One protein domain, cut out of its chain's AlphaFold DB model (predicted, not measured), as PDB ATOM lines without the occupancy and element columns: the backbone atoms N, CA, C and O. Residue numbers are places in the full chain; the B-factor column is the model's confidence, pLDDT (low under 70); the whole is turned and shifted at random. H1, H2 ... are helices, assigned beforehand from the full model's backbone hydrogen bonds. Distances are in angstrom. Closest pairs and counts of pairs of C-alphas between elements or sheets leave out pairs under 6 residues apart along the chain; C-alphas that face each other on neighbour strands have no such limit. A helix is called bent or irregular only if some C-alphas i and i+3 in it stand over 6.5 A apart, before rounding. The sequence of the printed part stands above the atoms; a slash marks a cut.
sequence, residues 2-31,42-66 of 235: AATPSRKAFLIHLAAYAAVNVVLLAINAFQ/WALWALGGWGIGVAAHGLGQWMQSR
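AT A GLANCE: This is residues 2 to 31 and 42 to 66 of the 235 residues of an uncharacterized protein of bacterium BMS3Bbin10 (UniProt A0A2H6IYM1). Two long, straight helices, H1 and H2, lie side by side with their lines nearly aligned and run opposite ways, so that together they make a narrow rod two helices wide. The link from H1 to H2 at one end of the rod is cut, with residues 32 to 41 not printed, and residues 2 to 4, before H1, stand at the other end. The printed part has 55 residues with two named helices, H1 then H2 along the chain, and no named strand; its class is all helix. The whole is loose, with a radius of gyration of the C-alphas of 13.4 A, and the C-alphas span 43 by 21 by 9 A.

IN THESE COORDINATES: The printed part begins at Ala 2. H1 takes residues 5 to 30, from C-alpha 5 at (203.030, 213.968, 105.296) to C-alpha 30 at (208.162, 183.723, 126.953), 37.6 A. H2 takes residues 42 to 65 and measures 34.9 A from its first C-alpha to its last, that of Ser 65 at (190.308, 212.628, 103.672).

HOW THE PARTS SIT: H1 and H2 touch, with 11 pairs of C-alphas within 8 A. Their closest C-alphas are those of Leu 25 and Ala 43, 5.5 A apart. Their lines stand at a shallow tilt of 11 degrees, and they run opposite ways. Their centres are 11.4 A apart. In H1 every O i to N i+4 pair is within hydrogen-bond range; in H2, 18 of 20 are. Neither helix is bent.

THE WHOLE: The outline is a rod. The two C-alphas farthest apart, those of Gln 31 and Arg 66, are 44.0 A from each other. Residues 32 to 41 are not printed, and C-alphas 31 and 42 are 10.7 A apart across this cut, which falls in the link from H1 to H2. The mean pLDDT of the printed part is 87.9; residues 2 to 3 and residue 66 are under 70.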
ATOM      1  N   ALA A   2     202.838 209.632  95.888       55.81
ATOM      2  CA  ALA A   2     203.491 209.930  97.165       55.81
ATOM      3  C   ALA A   2     202.444 210.128  98.277       55.81
ATOM      4  O   ALA A   2     201.503 210.903  98.120       55.81
ATOM      5  N   ALA A   3     202.593 209.422  99.402       60.25
ATOM      6  CA  ALA A   3     201.742 209.630 100.570       60.25
ATOM      7  C   ALA A   3     201.953 211.043 101.144       60.25
ATOM      8  O   ALA A   3     203.091 211.503 101.265       60.25
ATOM      9  N   THR A   4     200.864 211.727 101.510       80.12
ATOM     10  CA  THR A   4     200.933 213.041 102.165       80.12
ATOM     11  C   THR A   4     201.649 212.931 103.523       80.12
ATOM     12  O   THR A   4     201.611 211.860 104.139       80.12
ATOM     13  N   PRO A   5     202.285 214.004 104.030       78.50
ATOM     14  CA  PRO A   5     203.030 213.968 105.296       78.50
ATOM     15  C   PRO A   5     202.206 213.426 106.475       78.50
ATOM     16  O   PRO A   5     202.688 212.597 107.240       78.50
ATOM     17  N   SER A   6     200.923 213.802 106.555       80.88
ATOM     18  CA  SER A   6     199.983 213.306 107.570       80.88
ATOM     19  C   SER A   6     199.722 211.794 107.460       80.88
ATOM     20  O   SER A   6     199.752 211.093 108.470       80.88
ATOM     21  N   ARG A   7     199.576 211.257 106.238       82.06
ATOM     22  CA  ARG A   7     199.407 209.809 106.015       82.06
ATOM     23  C   ARG A   7     200.662 209.029 106.385       82.06
ATOM     24  O   ARG A   7     200.560 207.967 106.986       82.06
ATOM     25  N   LYS A   8     201.847 209.556 106.059       84.81
ATOM     26  CA  LYS A   8     203.124 208.942 106.451       84.81
ATOM     27  C   LYS A   8     203.269 208.891 107.972       84.81
ATOM     28  O   LYS A   8     203.596 207.837 108.502       84.81
ATOM     29  N   ALA A   9     202.962 209.987 108.666       85.38
ATOM     30  CA  ALA A   9     203.009 210.038 110.124       85.38
ATOM     31  C   ALA A   9     202.073 209.004 110.770       85.38
ATOM     32  O   ALA A   9     202.489 208.293 111.682       85.38
ATOM     33  N   PHE A  10     200.842 208.857 110.268       89.56
ATOM     34  CA  PHE A  10     199.919 207.824 110.749       89.56
ATOM     35  C   PHE A  10     200.434 206.405 110.504       89.56
ATOM     36  O   PHE A  10     200.372 205.571 111.400       89.56
ATOM     37  N   LEU A  11     200.980 206.129 109.318       89.44
ATOM     38  CA  LEU A  11     201.543 204.815 109.000       89.44
ATOM     39  C   LEU A  11     202.736 204.469 109.893       89.44
ATOM     40  O   LEU A  11     202.861 203.323 110.306       89.44
ATOM     41  N   ILE A  12     203.572 205.453 110.237       91.25
ATOM     42  CA  ILE A  12     204.655 205.270 111.210       91.25
ATOM     43  C   ILE A  12     204.082 204.914 112.586       91.25
ATOM     44  O   ILE A  12     204.559 203.969 113.205       91.25
ATOM     45  N   HIS A  13     203.030 205.601 113.044       89.38
ATOM     46  CA  HIS A  13     202.369 205.270 114.315       89.38
ATOM     47  C   HIS A  13     201.740 203.872 114.293       89.38
ATOM     48  O   HIS A  13     201.878 203.123 115.256       89.38
ATOM     49  N   LEU A  14     201.091 203.491 113.190       93.12
ATOM     50  CA  LEU A  14     200.512 202.159 113.017       93.12
ATOM     51  C   LEU A  14     201.593 201.068 112.997       93.12
ATOM     52  O   LEU A  14     201.426 200.029 113.631       93.12
ATOM     53  N   ALA A  15     202.710 201.311 112.306       93.19
ATOM     54  CA  ALA A  15     203.848 200.399 112.264       93.19
ATOM     55  C   ALA A  15     204.512 200.263 113.640       93.19
ATOM     56  O   ALA A  15     204.801 199.147 114.066       93.19
ATOM     57  N   ALA A  16     204.693 201.371 114.363       92.12
ATOM     58  CA  ALA A  16     205.200 201.364 115.731       92.12
ATOM     59  C   ALA A  16     204.264 200.584 116.664       92.12
ATOM     60  O   ALA A  16     204.725 199.728 117.411       92.12
ATOM     61  N   TYR A  17     202.950 200.808 116.572       93.31
ATOM     62  CA  TYR A  17     201.955 200.041 117.320       93.31
ATOM     63  C   TYR A  17     202.054 198.538 117.019       93.31
ATOM     64  O   TYR A  17     202.092 197.737 117.952       93.31
ATOM     65  N   ALA A  18     202.147 198.140 115.746       94.88
ATOM     66  CA  ALA A  18     202.286 196.735 115.367       94.88
ATOM     67  C   ALA A  18     203.589 196.120 115.907       94.88
ATOM     68  O   ALA A  18     203.553 195.057 116.523       94.88
ATOM     69  N   ALA A  19     204.721 196.809 115.741       95.62
ATOM     70  CA  ALA A  19     206.023 196.351 116.220       95.62
ATOM     71  C   ALA A  19     206.045 196.190 117.746       95.62
ATOM     72  O   ALA A  19     206.443 195.141 118.252       95.62
ATOM     73  N   VAL A  20     205.553 197.192 118.482       94.69
ATOM     74  CA  VAL A  20     205.450 197.139 119.945       94.69
ATOM     75  C   VAL A  20     204.565 195.972 120.375       94.69
ATOM     76  O   VAL A  20     204.964 195.212 121.247       94.69
ATOM     77  N   ASN A  21     203.408 195.756 119.744       96.06
ATOM     78  CA  ASN A  21     202.528 194.646 120.118       96.06
ATOM     79  C   ASN A  21     203.131 193.269 119.826       96.06
ATOM     80  O   ASN A  21     202.949 192.365 120.633       96.06
ATOM     81  N   VAL A  22     203.883 193.104 118.733       96.38
ATOM     82  CA  VAL A  22     204.631 191.861 118.473       96.38
ATOM     83  C   VAL A  22     205.636 191.599 119.593       96.38
ATOM     84  O   VAL A  22     205.692 190.489 120.116       96.38
ATOM     85  N   VAL A  23     206.384 192.625 120.009       96.62
ATOM     86  CA  VAL A  23     207.347 192.509 121.113       96.62
ATOM     87  C   VAL A  23     206.643 192.199 122.436       96.62
ATOM     88  O   VAL A  23     207.061 191.286 123.139       96.62
ATOM     89  N   LEU A  24     205.551 192.893 122.771       95.31
ATOM     90  CA  LEU A  24     204.793 192.642 124.005       95.31
ATOM     91  C   LEU A  24     204.182 191.235 124.026       95.31
ATOM     92  O   LEU A  24     204.227 190.569 125.059       95.31
ATOM     93  N   LEU A  25     203.647 190.763 122.897       95.38
ATOM     94  CA  LEU A  25     203.137 189.398 122.762       95.38
ATOM     95  C   LEU A  25     204.255 188.368 122.922       95.38
ATOM     96  O   LEU A  25     204.051 187.378 123.617       95.38
ATOM     97  N   ALA A  26     205.433 188.611 122.341       95.25
ATOM     98  CA  ALA A  26     206.591 187.741 122.510       95.25
ATOM     99  C   ALA A  26     207.044 187.698 123.978       95.25
ATOM    100  O   ALA A  26     207.150 186.615 124.546       95.25
ATOM    101  N   ILE A  27     207.229 188.856 124.623       94.62
ATOM    102  CA  ILE A  27     207.588 188.941 126.049       94.62
ATOM    103  C   ILE A  27     206.575 188.169 126.894       94.62
ATOM    104  O   ILE A  27     206.959 187.319 127.690       94.62
ATOM    105  N   ASN A  28     205.279 188.412 126.687       94.62
ATOM    106  CA  ASN A  28     204.234 187.706 127.412       94.62
ATOM    107  C   ASN A  28     204.289 186.190 127.152       94.62
ATOM    108  O   ASN A  28     204.183 185.410 128.092       94.62
ATOM    109  N   ALA A  29     204.521 185.760 125.908       92.81
ATOM    110  CA  ALA A  29     204.621 184.352 125.529       92.81
ATOM    111  C   ALA A  29     205.813 183.631 126.182       92.81
ATOM    112  O   ALA A  29     205.641 182.501 126.639       92.81
ATOM    113  N   PHE A  30     206.970 184.287 126.304       94.38
ATOM    114  CA  PHE A  30     208.162 183.723 126.953       94.38
ATOM    115  C   PHE A  30     208.171 183.875 128.478       94.38
ATOM    116  O   PHE A  30     208.919 183.176 129.156       94.38
ATOM    117  N   GLN A  31     207.326 184.742 129.037       92.19
ATOM    118  CA  GLN A  31     207.179 184.877 130.480       92.19
ATOM    119  C   GLN A  31     206.541 183.609 131.070       92.19
ATOM    120  O   GLN A  31     205.427 183.213 130.693       92.19
ATOM    121  N   TRP A  42     198.382 189.359 129.571       90.06
ATOM    122  CA  TRP A  42     198.310 190.811 129.748       90.06
ATOM    123  C   TRP A  42     198.549 191.598 128.448       90.06
ATOM    124  O   TRP A  42     197.990 192.680 128.276       90.06
ATOM    125  N   ALA A  43     199.312 191.046 127.499       92.12
ATOM    126  CA  ALA A  43     199.566 191.683 126.206       92.12
ATOM    127  C   ALA A  43     198.291 191.865 125.357       92.12
ATOM    128  O   ALA A  43     198.210 192.809 124.572       92.12
ATOM    129  N   LEU A  44     197.259 191.032 125.555       90.06
ATOM    130  CA  LEU A  44     195.970 191.195 124.874       90.06
ATOM    131  C   LEU A  44     195.241 192.468 125.323       90.06
ATOM    132  O   LEU A  44     194.542 193.087 124.521       90.06
ATOM    133  N   TRP A  45     195.442 192.900 126.573       88.56
ATOM    134  CA  TRP A  45     194.873 194.152 127.077       88.56
ATOM    135  C   TRP A  45     195.521 195.373 126.432       88.56
ATOM    136  O   TRP A  45     194.813 196.305 126.054       88.56
ATOM    137  N   ALA A  46     196.846 195.351 126.257       89.12
ATOM    138  CA  ALA A  46     197.566 196.402 125.543       89.12
ATOM    139  C   ALA A  46     197.135 196.461 124.069       89.12
ATOM    140  O   ALA A  46     196.814 197.540 123.566       89.12
ATOM    141  N   LEU A  47     197.034 195.301 123.409       91.62
ATOM    142  CA  LEU A  47     196.574 195.194 122.026       91.62
ATOM    143  C   LEU A  47     195.164 195.771 121.866       91.62
ATOM    144  O   LEU A  47     194.963 196.669 121.051       91.62
ATOM    145  N   GLY A  48     194.207 195.312 122.675       87.88
ATOM    146  CA  GLY A  48     192.823 195.779 122.622       87.88
ATOM    147  C   GLY A  48     192.691 197.265 122.959       87.88
ATOM    148  O   GLY A  48     192.177 198.040 122.153       87.88
ATOM    149  N   GLY A  49     193.196 197.685 124.121       87.31
ATOM    150  CA  GLY A  49     193.041 199.054 124.618       87.31
ATOM    151  C   GLY A  49     193.694 200.100 123.714       87.31
ATOM    152  O   GLY A  49     193.041 201.056 123.295       87.31
ATOM    153  N   TRP A  50     194.968 199.916 123.357       90.75
ATOM    154  CA  TRP A  50     195.669 200.866 122.485       90.75
ATOM    155  C   TRP A  50     195.206 200.757 121.026       90.75
ATOM    156  O   TRP A  50     195.169 201.763 120.314       90.75
ATOM    157  N   GLY A  51     194.788 199.563 120.592       92.56
ATOM    158  CA  GLY A  51     194.266 199.325 119.245       92.56
ATOM    159  C   GLY A  51     193.017 200.140 118.936       92.56
ATOM    160  O   GLY A  51     192.902 200.685 117.838       92.56
ATOM    161  N   ILE A  52     192.127 200.317 119.918       91.12
ATOM    162  CA  ILE A  52     190.950 201.187 119.780       91.12
ATOM    163  C   ILE A  52     191.371 202.637 119.493       91.12
ATOM    164  O   ILE A  52     190.795 203.276 118.612       91.12
ATOM    165  N   GLY A  53     192.399 203.148 120.178       89.44
ATOM    166  CA  GLY A  53     192.915 204.504 119.964       89.44
ATOM    167  C   GLY A  53     193.518 204.699 118.570       89.44
ATOM    168  O   GLY A  53     193.213 205.681 117.889       89.44
ATOM    169  N   VAL A  54     194.314 203.734 118.103       91.69
ATOM    170  CA  VAL A  54     194.875 203.746 116.741       91.69
ATOM    171  C   VAL A  54     193.766 203.670 115.690       91.69
ATOM    172  O   VAL A  54     193.788 204.430 114.719       91.69
ATOM    173  N   ALA A  55     192.765 202.811 115.897       91.19
ATOM    174  CA  ALA A  55     191.612 202.690 115.010       91.19
ATOM    175  C   ALA A  55     190.790 203.987 114.961       91.19
ATOM    176  O   ALA A  55     190.428 204.437 113.875       91.19
ATOM    177  N   ALA A  56     190.556 204.633 116.105       90.31
ATOM    178  CA  ALA A  56     189.849 205.908 116.183       90.31
ATOM    179  C   ALA A  56     190.609 207.036 115.466       90.31
ATOM    180  O   ALA A  56     190.017 207.782 114.682       90.31
ATOM    181  N   HIS A  57     191.929 207.127 115.659       89.19
ATOM    182  CA  HIS A  57     192.772 208.069 114.922       89.19
ATOM    183  C   HIS A  57     192.751 207.805 113.413       89.19
ATOM    184  O   HIS A  57     192.624 208.747 112.626       89.19
ATOM    185  N   GLY A  58     192.841 206.537 113.005       88.50
ATOM    186  CA  GLY A  58     192.762 206.136 111.602       88.50
ATOM    187  C   GLY A  58     191.420 206.501 110.975       88.50
ATOM    188  O   GLY A  58     191.383 207.082 109.890       88.50
ATOM    189  N   LEU A  59     190.323 206.243 111.691       87.69
ATOM    190  CA  LEU A  59     188.971 206.597 111.272       87.69
ATOM    191  C   LEU A  59     188.815 208.113 111.114       87.69
ATOM    192  O   LEU A  59     188.303 208.569 110.092       87.69
ATOM    193  N   GLY A  60     189.320 208.896 112.070       84.81
ATOM    194  CA  GLY A  60     189.307 210.356 112.004       84.81
ATOM    195  C   GLY A  60     190.057 210.897 110.784       84.81
ATOM    196  O   GLY A  60     189.506 211.684 110.015       84.81
ATOM    197  N   GLN A  61     191.284 210.427 110.539       84.25
ATOM    198  CA  GLN A  61     192.070 210.851 109.371       84.25
ATOM    199  C   GLN A  61     191.445 210.419 108.038       84.25
ATOM    200  O   GLN A  61     191.493 211.152 107.041       84.25
ATOM    201  N   TRP A  62     190.839 209.234 108.006       82.62
ATOM    202  CA  TRP A  62     190.141 208.723 106.832       82.62
ATOM    203  C   TRP A  62     188.878 209.533 106.523       82.62
ATOM    204  O   TRP A  62     188.680 209.923 105.372       82.62
ATOM    205  N   MET A  63     188.076 209.867 107.540       80.44
ATOM    206  CA  MET A  63     186.909 210.742 107.386       80.44
ATOM    207  C   MET A  63     187.321 212.147 106.936       80.44
ATOM    208  O   MET A  63     186.690 212.708 106.041       80.44
ATOM    209  N   GLN A  64     188.421 212.684 107.477       77.00
ATOM    210  CA  GLN A  64     188.990 213.962 107.037       77.00
ATOM    211  C   GLN A  64     189.353 213.938 105.545       77.00
ATOM    212  O   GLN A  64     189.112 214.906 104.831       77.00
ATOM    213  N   SER A  65     189.890 212.812 105.067       72.31
ATOM    214  CA  SER A  65     190.308 212.628 103.672       72.31
ATOM    215  C   SER A  65     189.146 212.402 102.694       72.31
ATOM    216  O   SER A  65     189.365 212.485 101.488       72.31
ATOM    217  N   ARG A  66     187.937 212.077 103.182       68.38
ATOM    218  CA  ARG A  66     186.744 211.776 102.364       68.38
ATOM    219  C   ARG A  66     185.709 212.903 102.309       68.38
ATOM    220  O   ARG A  66     184.673 212.743 101.672       68.38
TER     221      ARG A  66